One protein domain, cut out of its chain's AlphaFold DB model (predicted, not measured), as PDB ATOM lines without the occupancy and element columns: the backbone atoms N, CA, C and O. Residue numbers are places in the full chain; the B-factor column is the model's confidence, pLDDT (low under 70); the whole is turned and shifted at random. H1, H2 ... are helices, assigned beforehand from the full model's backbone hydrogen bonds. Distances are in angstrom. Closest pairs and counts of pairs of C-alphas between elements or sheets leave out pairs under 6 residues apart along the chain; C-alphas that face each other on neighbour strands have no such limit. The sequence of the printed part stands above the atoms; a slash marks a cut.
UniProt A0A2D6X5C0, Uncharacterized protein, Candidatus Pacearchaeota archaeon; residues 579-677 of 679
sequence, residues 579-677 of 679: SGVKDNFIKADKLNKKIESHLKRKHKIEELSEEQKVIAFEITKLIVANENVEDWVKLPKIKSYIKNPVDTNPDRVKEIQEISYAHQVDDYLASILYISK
ATOM      1  N   SER A 579     -16.655  -3.866  -5.405       75.88
ATOM      2  CA  SER A 579     -16.512  -2.483  -4.936       75.88
ATOM      3  C   SER A 579     -16.008  -2.422  -3.493       75.88
ATOM      4  O   SER A 579     -15.115  -1.630  -3.203       75.88
ATOM      5  N   GLY A 580     -16.499  -3.306  -2.616       77.00
ATOM      6  CA  GLY A 580     -16.040  -3.401  -1.226       77.00
ATOM      7  C   GLY A 580     -14.561  -3.782  -1.112       77.00
ATOM      8  O   GLY A 580     -13.817  -3.158  -0.355       77.00
ATOM      9  N   VAL A 581     -14.100  -4.738  -1.925       82.44
ATOM     10  CA  VAL A 581     -12.681  -5.131  -1.991       82.44
ATOM     11  C   VAL A 581     -11.808  -3.945  -2.409       82.44
ATOM     12  O   VAL A 581     -10.832  -3.629  -1.725       82.44
ATOM     13  N   LYS A 582     -12.182  -3.236  -3.482       82.44
ATOM     14  CA  LYS A 582     -11.452  -2.050  -3.961       82.44
ATOM     15  C   LYS A 582     -11.345  -0.965  -2.882       82.44
ATOM     16  O   LYS A 582     -10.262  -0.418  -2.670       82.44
ATOM     17  N   ASP A 583     -12.437  -0.670  -2.184       83.94
ATOM     18  CA  ASP A 583     -12.456   0.364  -1.147       83.94
ATOM     19  C   ASP A 583     -11.628  -0.032   0.085       83.94
ATOM     20  O   ASP A 583     -10.930   0.810   0.663       83.94
ATOM     21  N   ASN A 584     -11.637  -1.313   0.462       84.44
ATOM     22  CA  ASN A 584     -10.829  -1.836   1.566       84.44
ATOM     23  C   ASN A 584      -9.328  -1.805   1.251       84.44
ATOM     24  O   ASN A 584      -8.539  -1.425   2.118       84.44
ATOM     25  N   PHE A 585      -8.930  -2.077   0.005       85.56
ATOM     26  CA  PHE A 585      -7.545  -1.896  -0.445       85.56
ATOM     27  C   PHE A 585      -7.069  -0.449  -0.315       85.56
ATOM     28  O   PHE A 585      -5.981  -0.187   0.200       85.56
ATOM     29  N   ILE A 586      -7.901   0.512  -0.727       85.56
ATOM     30  CA  ILE A 586      -7.573   1.939  -0.613       85.56
ATOM     31  C   ILE A 586      -7.429   2.344   0.862       85.56
ATOM     32  O   ILE A 586      -6.565   3.155   1.210       85.56
ATOM     33  N   LYS A 587      -8.261   1.793   1.755       85.88
ATOM     34  CA  LYS A 587      -8.155   2.035   3.202       85.88
ATOM     35  C   LYS A 587      -6.893   1.403   3.801       85.88
ATOM     36  O   LYS A 587      -6.249   2.056   4.623       85.88
ATOM     37  N   ALA A 588      -6.506   0.205   3.361       86.12
ATOM     38  CA  ALA A 588      -5.287  -0.468   3.807       86.12
ATOM     39  C   ALA A 588      -4.007   0.268   3.353       86.12
ATOM     40  O   ALA A 588      -3.091   0.445   4.154       86.12
ATOM     41  N   ASP A 589      -3.968   0.808   2.129       88.00
ATOM     42  CA  ASP A 589      -2.847   1.645   1.658       88.00
ATOM     43  C   ASP A 589      -2.711   2.943   2.481       88.00
ATOM     44  O   ASP A 589      -1.620   3.349   2.892       88.00
ATOM     45  N   LYS A 590      -3.845   3.579   2.813       88.50
ATOM     46  CA  LYS A 590      -3.863   4.751   3.706       88.50
ATOM     47  C   LYS A 590      -3.389   4.415   5.122       88.50
ATOM     48  O   LYS A 590      -2.769   5.268   5.761       88.50
ATOM     49  N   LEU A 591      -3.689   3.217   5.623       87.56
ATOM     50  CA  LEU A 591      -3.198   2.727   6.910       87.56
ATOM     51  C   LEU A 591      -1.677   2.533   6.876       87.56
ATOM     52  O   LEU A 591      -0.992   3.066   7.750       87.56
ATOM     53  N   ASN A 592      -1.145   1.886   5.837       89.31
ATOM     54  CA  ASN A 592       0.293   1.654   5.696       89.31
ATOM     55  C   ASN A 592       1.089   2.974   5.721       89.31
ATOM     56  O   ASN A 592       1.988   3.159   6.541       89.31
ATOM     57  N   LYS A 593       0.649   3.980   4.951       89.31
ATOM     58  CA  LYS A 593       1.258   5.328   4.945       89.31
ATOM     59  C   LYS A 593       1.246   6.010   6.320       89.31
ATOM     60  O   LYS A 593       2.162   6.769   6.663       89.31
ATOM     61  N   LYS A 594       0.216   5.761   7.136       87.12
ATOM     62  CA  LYS A 594       0.138   6.282   8.512       87.12
ATOM     63  C   LYS A 594       1.103   5.568   9.454       87.12
ATOM     64  O   LYS A 594       1.696   6.249  10.297       87.12
ATOM     65  N   ILE A 595       1.268   4.253   9.310       87.31
ATOM     66  CA  ILE A 595       2.235   3.456  10.079       87.31
ATOM     67  C   ILE A 595       3.656   3.896   9.741       87.31
ATOM     68  O   ILE A 595       4.419   4.208  10.653       87.31
ATOM     69  N   GLU A 596       3.980   4.050   8.458       87.94
ATOM     70  CA  GLU A 596       5.279   4.564   8.013       87.94
ATOM     71  C   GLU A 596       5.578   5.941   8.618       87.94
ATOM     72  O   GLU A 596       6.643   6.168   9.195       87.94
ATOM     73  N   SER A 597       4.601   6.852   8.582       87.19
ATOM     74  CA  SER A 597       4.729   8.182   9.189       87.19
ATOM     75  C   SER A 597       4.960   8.118  10.707       87.19
ATOM     76  O   SER A 597       5.677   8.952  11.263       87.19
ATOM     77  N   HIS A 598       4.369   7.138  11.397       84.81
ATOM     78  CA  HIS A 598       4.567   6.933  12.834       84.81
ATOM     79  C   HIS A 598       5.918   6.294  13.158       84.81
ATOM     80  O   HIS A 598       6.551   6.706  14.130       84.81
ATOM     81  N   LEU A 599       6.387   5.346  12.346       84.12
ATOM     82  CA  LEU A 599       7.710   4.738  12.489       84.12
ATOM     83  C   LEU A 599       8.818   5.771  12.262       84.12
ATOM     84  O   LEU A 599       9.721   5.876  13.092       84.12
ATOM     85  N   LYS A 600       8.682   6.627  11.239       86.31
ATOM     86  CA  LYS A 600       9.583   7.769  11.003       86.31
ATOM     87  C   LYS A 600       9.673   8.692  12.219       86.31
ATOM     88  O   LYS A 600      10.766   9.029  12.666       86.31
ATOM     89  N   ARG A 601       8.528   9.044  12.817       85.62
ATOM     90  CA  ARG A 601       8.474   9.887  14.028       85.62
ATOM     91  C   ARG A 601       9.050   9.197  15.267       85.62
ATOM     92  O   ARG A 601       9.735   9.852  16.045       85.62
ATOM     93  N   LYS A 602       8.787   7.900  15.458       82.88
ATOM     94  CA  LYS A 602       9.279   7.113  16.603       82.88
ATOM     95  C   LYS A 602      10.801   6.967  16.571       82.88
ATOM     96  O   LYS A 602      11.441   7.125  17.605       82.88
ATOM     97  N   HIS A 603      11.362   6.699  15.393       82.25
ATOM     98  CA  HIS A 603      12.799   6.484  15.208       82.25
ATOM     99  C   HIS A 603      13.573   7.759  14.833       82.25
ATOM    100  O   HIS A 603      14.797   7.717  14.788       82.25
ATOM    101  N   LYS A 604      12.880   8.891  14.628       84.25
ATOM    102  CA  LYS A 604      13.445  10.195  14.231       84.25
ATOM    103  C   LYS A 604      14.258  10.128  12.925       84.25
ATOM    104  O   LYS A 604      15.367  10.646  12.864       84.25
ATOM    105  N   ILE A 605      13.702   9.490  11.893       86.12
ATOM    106  CA  ILE A 605      14.347   9.306  10.579       86.12
ATOM    107  C   ILE A 605      13.478   9.935   9.478       86.12
ATOM    108  O   ILE A 605      12.248   9.865   9.546       86.12
ATOM    109  N   GLU A 606      14.103  10.542   8.465       77.44
ATOM    110  CA  GLU A 606      13.418  11.175   7.324       77.44
ATOM    111  C   GLU A 606      12.833  10.145   6.334       77.44
ATOM    112  O   GLU A 606      11.702  10.294   5.851       77.44
ATOM    113  N   GLU A 607      13.544   9.037   6.098       81.81
ATOM    114  CA  GLU A 607      13.145   7.954   5.192       81.81
ATOM    115  C   GLU A 607      13.328   6.565   5.819       81.81
ATOM    116  O   GLU A 607      14.233   6.339   6.615       81.81
ATOM    117  N   LEU A 608      12.438   5.631   5.470       83.81
ATOM    118  CA  LEU A 608      12.525   4.235   5.906       83.81
ATOM    119  C   LEU A 608      13.318   3.438   4.868       83.81
ATOM    120  O   LEU A 608      13.079   3.595   3.668       83.81
ATOM    121  N   SER A 609      14.216   2.565   5.327       86.44
ATOM    122  CA  SER A 609      14.870   1.573   4.462       86.44
ATOM    123  C   SER A 609      13.867   0.540   3.933       86.44
ATOM    124  O   SER A 609      12.767   0.401   4.470       86.44
ATOM    125  N   GLU A 610      14.244  -0.214   2.898       82.44
ATOM    126  CA  GLU A 610      13.373  -1.249   2.323       82.44
ATOM    127  C   GLU A 610      12.985  -2.324   3.355       82.44
ATOM    128  O   GLU A 610      11.815  -2.684   3.446       82.44
ATOM    129  N   GLU A 611      13.905  -2.740   4.233       78.50
ATOM    130  CA  GLU A 611      13.607  -3.674   5.334       78.50
ATOM    131  C   GLU A 611      12.593  -3.087   6.334       78.50
ATOM    132  O   GLU A 611      11.679  -3.767   6.794       78.50
ATOM    133  N   GLN A 612      12.690  -1.789   6.631       83.56
ATOM    134  CA  GLN A 612      11.754  -1.111   7.533       83.56
ATOM    135  C   GLN A 612      10.367  -0.902   6.910       83.56
ATOM    136  O   GLN A 612       9.372  -0.885   7.635       83.56
ATOM    137  N   LYS A 613      10.283  -0.758   5.582       86.12
ATOM    138  CA  LYS A 613       9.002  -0.722   4.858       86.12
ATOM    139  C   LYS A 613       8.324  -2.089   4.854       86.12
ATOM    140  O   LYS A 613       7.108  -2.145   5.011       86.12
ATOM    141  N   VAL A 614       9.094  -3.178   4.754       85.62
ATOM    142  CA  VAL A 614       8.560  -4.542   4.910       85.62
ATOM    143  C   VAL A 614       7.950  -4.716   6.302       85.62
ATOM    144  O   VAL A 614       6.798  -5.124   6.408       85.62
ATOM    145  N   ILE A 615       8.647  -4.281   7.358       85.88
ATOM    146  CA  ILE A 615       8.119  -4.323   8.734       85.88
ATOM    147  C   ILE A 615       6.860  -3.450   8.886       85.88
ATOM    148  O   ILE A 615       5.892  -3.848   9.533       85.88
ATOM    149  N   ALA A 616       6.826  -2.260   8.277       86.38
ATOM    150  CA  ALA A 616       5.635  -1.403   8.285       86.38
ATOM    151  C   ALA A 616       4.429  -2.086   7.613       86.38
ATOM    152  O   ALA A 616       3.295  -2.000   8.103       86.38
ATOM    153  N   PHE A 617       4.686  -2.815   6.528       89.25
ATOM    154  CA  PHE A 617       3.675  -3.586   5.825       89.25
ATOM    155  C   PHE A 617       3.212  -4.807   6.632       89.25
ATOM    156  O   PHE A 617       2.014  -5.064   6.689       89.25
ATOM    157  N   GLU A 618       4.103  -5.508   7.334       85.94
ATOM    158  CA  GLU A 618       3.740  -6.612   8.240       85.94
ATOM    159  C   GLU A 618       2.844  -6.144   9.393       85.94
ATOM    160  O   GLU A 618       1.818  -6.764   9.671       85.94
ATOM    161  N   ILE A 619       3.149  -4.991  10.000       86.50
ATOM    162  CA  ILE A 619       2.273  -4.374  11.009       86.50
ATOM    163  C   ILE A 619       0.914  -4.008  10.390       86.50
ATOM    164  O   ILE A 619      -0.124  -4.170  11.031       86.50
ATOM    165  N   THR A 620       0.891  -3.552   9.133       88.38
ATOM    166  CA  THR A 620      -0.366  -3.301   8.409       88.38
ATOM    167  C   THR A 620      -1.175  -4.587   8.232       88.38
ATOM    168  O   THR A 620      -2.374  -4.572   8.509       88.38
ATOM    169  N   LYS A 621      -0.544  -5.704   7.839       88.31
ATOM    170  CA  LYS A 621      -1.214  -7.013   7.725       88.31
ATOM    171  C   LYS A 621      -1.835  -7.438   9.053       88.31
ATOM    172  O   LYS A 621      -3.006  -7.804   9.087       88.31
ATOM    173  N   LEU A 622      -1.081  -7.296  10.141       85.88
ATOM    174  CA  LEU A 622      -1.511  -7.656  11.489       85.88
ATOM    175  C   LEU A 622      -2.751  -6.857  11.937       85.88
ATOM    176  O   LEU A 622      -3.695  -7.421  12.485       85.88
ATOM    177  N   ILE A 623      -2.787  -5.546  11.677       85.50
ATOM    178  CA  ILE A 623      -3.942  -4.695  12.021       85.50
ATOM    179  C   ILE A 623      -5.163  -5.049  11.165       85.50
ATOM    180  O   ILE A 623      -6.281  -5.092  11.677       85.50
ATOM    181  N   VAL A 624      -4.956  -5.304   9.872       86.94
ATOM    182  CA  VAL A 624      -6.027  -5.665   8.930       86.94
ATOM    183  C   VAL A 624      -6.660  -7.013   9.300       86.94
ATOM    184  O   VAL A 624      -7.881  -7.147   9.214       86.94
ATOM    185  N   ALA A 625      -5.859  -7.971   9.773       83.88
ATOM    186  CA  ALA A 625      -6.336  -9.274  10.227       83.88
ATOM    187  C   ALA A 625      -7.088  -9.205  11.571       83.88
ATOM    188  O   ALA A 625      -8.117  -9.859  11.730       83.88
ATOM    189  N   ASN A 626      -6.618  -8.389  12.522       83.06
ATOM    190  CA  ASN A 626      -7.141  -8.385  13.894       83.06
ATOM    191  C   ASN A 626      -8.296  -7.393  14.151       83.06
ATOM    192  O   ASN A 626      -9.130  -7.647  15.021       83.06
ATOM    193  N   GLU A 627      -8.373  -6.264  13.432       82.44
ATOM    194  CA  GLU A 627      -9.280  -5.147  13.764       82.44
ATOM    195  C   GLU A 627     -10.332  -4.862  12.672       82.44
ATOM    196  O   GLU A 627     -10.175  -5.200  11.494       82.44
ATOM    197  N   ASN A 628     -11.421  -4.185  13.047       81.19
ATOM    198  CA  ASN A 628     -12.457  -3.726  12.114       81.19
ATOM    199  C   ASN A 628     -12.036  -2.450  11.366       81.19
ATOM    200  O   ASN A 628     -11.239  -1.653  11.858       81.19
ATOM    201  N   VAL A 629     -12.621  -2.215  10.185       79.25
ATOM    202  CA  VAL A 629     -12.255  -1.106   9.275       79.25
ATOM    203  C   VAL A 629     -12.360   0.278   9.926       79.25
ATOM    204  O   VAL A 629     -11.581   1.178   9.611       79.25
ATOM    205  N   GLU A 630     -13.306   0.461  10.846       76.56
ATOM    206  CA  GLU A 630     -13.505   1.714  11.587       76.56
ATOM    207  C   GLU A 630     -12.385   1.984  12.606       76.56
ATOM    208  O   GLU A 630     -12.073   3.138  12.917       76.56
ATOM    209  N   ASP A 631     -11.735   0.925  13.092       77.38
ATOM    210  CA  ASP A 631     -10.687   0.990  14.110       77.38
ATOM    211  C   ASP A 631      -9.281   1.129  13.518       77.38
ATOM    212  O   ASP A 631      -8.380   1.629  14.195       77.38
ATOM    213  N   TRP A 632      -9.100   0.812  12.229       78.19
ATOM    214  CA  TRP A 632      -7.823   0.947  11.511       78.19
ATOM    215  C   TRP A 632      -7.232   2.356  11.597       78.19
ATOM    216  O   TRP A 632      -6.019   2.544  11.628       78.19
ATOM    217  N   VAL A 633      -8.087   3.377  11.645       71.44
ATOM    218  CA  VAL A 633      -7.661   4.782  11.622       71.44
ATOM    219  C   VAL A 633      -7.374   5.337  13.028       71.44
ATOM    220  O   VAL A 633      -6.795   6.422  13.154       71.44
ATOM    221  N   LYS A 634      -7.725   4.612  14.099       77.56
ATOM    222  CA  LYS A 634      -7.576   5.096  15.477       77.56
ATOM    223  C   LYS A 634      -6.108   5.043  15.922       77.56
ATOM    224  O   LYS A 634      -5.517   3.984  16.122       77.56
ATOM    225  N   LEU A 635      -5.536   6.224  16.176       63.34
ATOM    226  CA  LEU A 635      -4.169   6.417  16.686       63.34
ATOM    227  C   LEU A 635      -3.764   5.543  17.897       63.34
ATOM    228  O   LEU A 635      -2.617   5.087  17.904       63.34
ATOM    229  N   PRO A 636      -4.613   5.292  18.920       68.50
ATOM    230  CA  PRO A 636      -4.214   4.449  20.052       68.50
ATOM    231  C   PRO A 636      -3.936   2.991  19.656       68.50
ATOM    232  O   PRO A 636      -3.001   2.402  20.192       68.50
ATOM    233  N   LYS A 637      -4.667   2.443  18.676       72.56
ATOM    234  CA  LYS A 637      -4.465   1.077  18.166       72.56
ATOM    235  C   LYS A 637      -3.192   0.970  17.327       72.56
ATOM    236  O   LYS A 637      -2.377   0.082  17.534       72.56
ATOM    237  N   ILE A 638      -2.935   1.948  16.460       75.06
ATOM    238  CA  ILE A 638      -1.681   2.000  15.686       75.06
ATOM    239  C   ILE A 638      -0.461   2.015  16.625       75.06
ATOM    240  O   ILE A 638       0.513   1.296  16.409       75.06
ATOM    241  N   LYS A 639      -0.517   2.795  17.714       77.44
ATOM    242  CA  LYS A 639       0.570   2.854  18.702       77.44
ATOM    243  C   LYS A 639       0.747   1.550  19.487       77.44
ATOM    244  O   LYS A 639       1.889   1.233  19.817       77.44
ATOM    245  N   SER A 640      -0.326   0.810  19.784       79.81
ATOM    246  CA  SER A 640      -0.215  -0.474  20.487       79.81
ATOM    247  C   SER A 640       0.475  -1.530  19.626       79.81
ATOM    248  O   SER A 640       1.426  -2.144  20.101       79.81
ATOM    249  N   TYR A 641       0.097  -1.656  18.350       80.69
ATOM    250  CA  TYR A 641       0.708  -2.628  17.432       80.69
ATOM    251  C   TYR A 641       2.151  -2.267  17.039       80.69
ATOM    252  O   TYR A 641       2.985  -3.150  16.886       80.69
ATOM    253  N   ILE A 642       2.506  -0.976  16.980       80.44
ATOM    254  CA  ILE A 642       3.907  -0.533  16.800       80.44
ATOM    255  C   ILE A 642       4.776  -0.811  18.045       80.44
ATOM    256  O   ILE A 642       6.011  -0.811  17.964       80.44
ATOM    257  N   LYS A 643       4.168  -0.966  19.228       79.75
ATOM    258  CA  LYS A 643       4.891  -1.295  20.463       79.75
ATOM    259  C   LYS A 643       5.031  -2.809  20.626       79.75
ATOM    260  O   LYS A 643       6.142  -3.253  20.878       79.75
ATOM    261  N   ASN A 644       3.938  -3.550  20.427       78.81
ATOM    262  CA  ASN A 644       3.863  -5.005  20.539       78.81
ATOM    263  C   ASN A 644       3.080  -5.575  19.332       78.81
ATOM    264  O   ASN A 644       1.848  -5.626  19.390       78.81
ATOM    265  N   PRO A 645       3.754  -5.977  18.241       75.88
ATOM    266  CA  PRO A 645       3.109  -6.541  17.056       75.88
ATOM    267  C   PRO A 645       2.786  -8.026  17.284       75.88
ATOM    268  O   PRO A 645       3.497  -8.905  16.810       75.88
ATOM    269  N   VAL A 646       1.745  -8.300  18.068       76.56
ATOM    270  CA  VAL A 646       1.263  -9.659  18.359       76.56
ATOM    271  C   VAL A 646      -0.217  -9.744  18.006       76.56
ATOM    272  O   VAL A 646      -0.946  -8.763  18.168       76.56
ATOM    273  N   ASP A 647      -0.651 -10.911  17.535       75.00
ATOM    274  CA  ASP A 647      -2.060 -11.178  17.263       75.00
ATOM    275  C   ASP A 647      -2.905 -11.085  18.529       75.00
ATOM    276  O   ASP A 647      -2.561 -11.612  19.588       75.00
ATOM    277  N   THR A 648      -4.032 -10.391  18.409       75.62
ATOM    278  CA  THR A 648      -4.950 -10.135  19.524       75.62
ATOM    279  C   THR A 648      -6.273 -10.880  19.369       75.62
ATOM    280  O   THR A 648      -7.005 -10.997  20.351       75.62
ATOM    281  N   ASN A 649      -6.573 -11.412  18.175       78.88
ATOM    282  CA  ASN A 649      -7.821 -12.109  17.877       78.88
ATOM    283  C   ASN A 649      -7.578 -13.439  17.126       78.88
ATOM    284  O   ASN A 649      -7.655 -13.483  15.896       78.88
ATOM    285  N   PRO A 650      -7.293 -14.539  17.849       78.00
ATOM    286  CA  PRO A 650      -6.941 -15.821  17.239       78.00
ATOM    287  C   PRO A 650      -8.106 -16.493  16.498       78.00
ATOM    288  O   PRO A 650      -7.865 -17.266  15.573       78.00
ATOM    289  N   ASP A 651      -9.357 -16.206  16.868       80.88
ATOM    290  CA  ASP A 651     -10.534 -16.811  16.233       80.88
ATOM    291  C   ASP A 651     -10.762 -16.228  14.834       80.88
ATOM    292  O   ASP A 651     -10.954 -16.967  13.868       80.88
ATOM    293  N   ARG A 652     -10.603 -14.909  14.687       81.50
ATOM    294  CA  ARG A 652     -10.688 -14.233  13.386       81.50
ATOM    295  C   ARG A 652      -9.564 -14.643  12.432       81.50
ATOM    296  O   ARG A 652      -9.796 -14.782  11.235       81.50
ATOM    297  N   VAL A 653      -8.354 -14.868  12.947       82.62
ATOM    298  CA  VAL A 653      -7.220 -15.339  12.133       82.62
ATOM    299  C   VAL A 653      -7.480 -16.743  11.574       82.62
ATOM    300  O   VAL A 653      -7.143 -16.997  10.420       82.62
ATOM    301  N   LYS A 654      -8.140 -17.633  12.328       84.44
ATOM    302  CA  LYS A 654      -8.538 -18.959  11.820       84.44
ATOM    303  C   LYS A 654      -9.544 -18.858  10.674       84.44
ATOM    304  O   LYS A 654      -9.344 -19.499   9.650       84.44
ATOM    305  N   GLU A 655     -10.565 -18.010  10.804       83.25
ATOM    306  CA  GLU A 655     -11.544 -17.774   9.728       83.25
ATOM    307  C   GLU A 655     -10.877 -17.200   8.462       83.25
ATOM    308  O   GLU A 655     -11.200 -17.589   7.339       83.25
ATOM    309  N   ILE A 656      -9.898 -16.305   8.627       86.12
ATOM    310  CA  ILE A 656      -9.105 -15.754   7.518       86.12
ATOM    311  C   ILE A 656      -8.256 -16.842   6.852       86.12
ATOM    312  O   ILE A 656      -8.184 -16.885   5.625       86.12
ATOM    313  N   GLN A 657      -7.643 -17.739   7.627       84.06
ATOM    314  CA  GLN A 657      -6.876 -18.861   7.084       84.06
ATOM    315  C   GLN A 657      -7.775 -19.836   6.316       84.06
ATOM    316  O   GLN A 657      -7.401 -20.283   5.235       84.06
ATOM    317  N   GLU A 658      -8.986 -20.115   6.799       85.06
ATOM    318  CA  GLU A 658      -9.968 -20.923   6.063       85.06
ATOM    319  C   GLU A 658     -10.338 -20.287   4.711       85.06
ATOM    320  O   GLU A 658     -10.376 -20.984   3.695       85.06
ATOM    321  N   ILE A 659     -10.514 -18.961   4.661       83.75
ATOM    322  CA  ILE A 659     -10.741 -18.209   3.413       83.75
ATOM    323  C   ILE A 659      -9.499 -18.233   2.511       83.75
ATOM    324  O   ILE A 659      -9.625 -18.416   1.299       83.75
ATOM    325  N   SER A 660      -8.301 -18.085   3.082       85.00
ATOM    326  CA  SER A 660      -7.025 -18.192   2.364       85.00
ATOM    327  C   SER A 660      -6.891 -19.553   1.678       85.00
ATOM    328  O   SER A 660      -6.622 -19.604   0.476       85.00
ATOM    329  N   TYR A 661      -7.175 -20.648   2.393       83.81
ATOM    330  CA  TYR A 661      -7.148 -22.001   1.840       83.81
ATOM    331  C   TYR A 661      -8.247 -22.230   0.798       83.81
ATOM    332  O   TYR A 661      -7.978 -22.826  -0.246       83.81
ATOM    333  N   ALA A 662      -9.465 -21.737   1.045       82.44
ATOM    334  CA  ALA A 662     -10.589 -21.895   0.126       82.44
ATOM    335  C   ALA A 662     -10.373 -21.161  -1.208       82.44
ATOM    336  O   ALA A 662     -10.752 -21.670  -2.263       82.44
ATOM    337  N   HIS A 663      -9.745 -19.981  -1.175       80.44
ATOM    338  CA  HIS A 663      -9.547 -19.128  -2.349       80.44
ATOM    339  C   HIS A 663      -8.114 -19.135  -2.906       80.44
ATOM    340  O   HIS A 663      -7.868 -18.484  -3.920       80.44
ATOM    341  N   GLN A 664      -7.184 -19.878  -2.291       83.12
ATOM    342  CA  GLN A 664      -5.757 -19.940  -2.651       83.12
ATOM    343  C   GLN A 664      -5.080 -18.559  -2.722       83.12
ATOM    344  O   GLN A 664      -4.308 -18.267  -3.638       83.12
ATOM    345  N   VAL A 665      -5.375 -17.694  -1.752       83.25
ATOM    346  CA  VAL A 665      -4.813 -16.336  -1.646       83.25
ATOM    347  C   VAL A 665      -4.017 -16.182  -0.353       83.25
ATOM    348  O   VAL A 665      -4.223 -16.948   0.579       83.25
ATOM    349  N   ASP A 666      -3.108 -15.210  -0.271       84.50
ATOM    350  CA  ASP A 666      -2.343 -14.975   0.960       84.50
ATOM    351  C   ASP A 666      -3.232 -14.446   2.105       84.50
ATOM    352  O   ASP A 666      -4.320 -13.910   1.878       84.50
ATOM    353  N   ASP A 667      -2.767 -14.571   3.352       83.00
ATOM    354  CA  ASP A 667      -3.530 -14.173   4.549       83.00
ATOM    355  C   ASP A 667      -3.965 -12.698   4.515       83.00
ATOM    356  O   ASP A 667      -5.009 -12.326   5.050       83.00
ATOM    357  N   TYR A 668      -3.186 -11.839   3.851       85.50
ATOM    358  CA  TYR A 668      -3.515 -10.427   3.681       85.50
ATOM    359  C   TYR A 668      -4.707 -10.217   2.740       85.50
ATOM    360  O   TYR A 668      -5.650  -9.503   3.093       85.50
ATOM    361  N   LEU A 669      -4.708 -10.858   1.569       85.00
ATOM    362  CA  LEU A 669      -5.843 -10.828   0.648       85.00
ATOM    363  C   LEU A 669      -7.069 -11.504   1.260       85.00
ATOM    364  O   LEU A 669      -8.167 -10.960   1.164       85.00
ATOM    365  N   ALA A 670      -6.881 -12.628   1.952       86.50
ATOM    366  CA  ALA A 670      -7.945 -13.299   2.687       86.50
ATOM    367  C   ALA A 670      -8.551 -12.394   3.773       86.50
ATOM    368  O   ALA A 670      -9.771 -12.347   3.914       86.50
ATOM    369  N   SER A 671      -7.735 -11.592   4.467       85.56
ATOM    370  CA  SER A 671      -8.219 -10.604   5.444       85.56
ATOM    371  C   SER A 671      -9.066  -9.507   4.789       85.56
ATOM    372  O   SER A 671     -10.088  -9.092   5.334       85.56
ATOM    373  N   ILE A 672      -8.677  -9.036   3.600       86.38
ATOM    374  CA  ILE A 672      -9.452  -8.041   2.840       86.38
ATOM    375  C   ILE A 672     -10.772  -8.641   2.340       86.38
ATOM    376  O   ILE A 672     -11.809  -7.970   2.386       86.38
ATOM    377  N   LEU A 673     -10.746  -9.901   1.896       84.25
ATOM    378  CA  LEU A 673     -11.931 -10.637   1.460       84.25
ATOM    379  C   LEU A 673     -12.898 -10.873   2.621       84.25
ATOM    380  O   LEU A 673     -14.076 -10.543   2.491       84.25
ATOM    381  N   TYR A 674     -12.393 -11.317   3.774       85.19
ATOM    382  CA  TYR A 674     -13.162 -11.488   5.006       85.19
ATOM    383  C   TYR A 674     -13.950 -10.225   5.368       85.19
ATOM    384  O   TYR A 674     -15.137 -10.280   5.663       85.19
ATOM    385  N   ILE A 675     -13.320  -9.057   5.255       82.19
ATOM    386  CA  ILE A 675     -13.953  -7.767   5.564       82.19
ATOM    387  C   ILE A 675     -14.968  -7.343   4.496       82.19
ATOM    388  O   ILE A 675     -15.899  -6.594   4.777       82.19
ATOM    389  N   SER A 676     -14.797  -7.802   3.256       79.62
ATOM    390  CA  SER A 676     -15.757  -7.559   2.174       79.62
ATOM    391  C   SER A 676     -16.976  -8.494   2.211       79.62
ATOM    392  O   SER A 676     -17.903  -8.317   1.419       79.62
ATOM    393  N   LYS A 677     -16.990  -9.471   3.130       73.88
ATOM    394  CA  LYS A 677     -18.106 -10.389   3.364       73.88
ATOM    395  C   LYS A 677     -19.247  -9.624   4.051       73.88
ATOM    396  O   LYS A 677     -19.176  -9.322   5.237       73.88
TER     397      LYS A 677
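AT A GLANCE: This is residues 579 to 677 of the 679 residues of an uncharacterized protein of Candidatus Pacearchaeota archaeon (UniProt A0A2D6X5C0). One long helix, H1, runs along the length of the domain, and the hub helix H2 folds back across it at a steep angle in the middle. H3 packs on H2 on one side, while H5 packs on the last turns of H2 and the first turns of H1, with H4 beyond it, farthest from the middle. The printed part has 99 residues with five named helices, H1 to H5 in chain order, and no named strand; the class is all helix, its packing mostly crossed. It is compact, with a radius of gyration of the C-alphas of 13.6 A, yet elongated, spanning 42 by 27 by 25 A.

IN THESE COORDINATES: H1, residues 579 to 603, is 36.7 A long and begins at C-alpha 579 (-16.512, -2.483, -4.936). H2, residues 610 to 626, measures 24.6 A. H3 is residues 635 to 643, 12.5 A; H4 is residues 650 to 663, 20.0 A; H5 is residues 667 to 676, 14.1 A, ending at C-alpha 676 (-15.757, -7.559, 2.174).

HOW THE PARTS SIT: H2 touches H1 at a steep tilt of 53 degrees, opposite ways, the closest C-alphas being Asn 592 and Thr 620, 5.7 A. H3 touches H2 at Tyr 641 and Ile 619, C-alphas 6.8 A apart. H5 touches H2 at Ser 671 and Ala 625, C-alphas 5.3 A apart. H5 also touches H1, with residues 580 to 585 of H1 alone; the closest C-alphas are Gly 580 and Ser 676, 5.4 A. H4 and H5 touch about perpendicular, at 84 degrees, the C-alphas of Ser 660 and Ala 670 closest at 5.0 A. H1 and H4 are apart. In each of the five helices every O i to N i+4 pair is within hydrogen-bond range.

THE WHOLE: The farthest C-alphas, Lys 604 and Ala 662, are 42.5 A apart. The printed part has no cut and no long link; H4 to H5 is tight. Mean pLDDT of the printed part is 82.5, with residues 635 to 636 under 70.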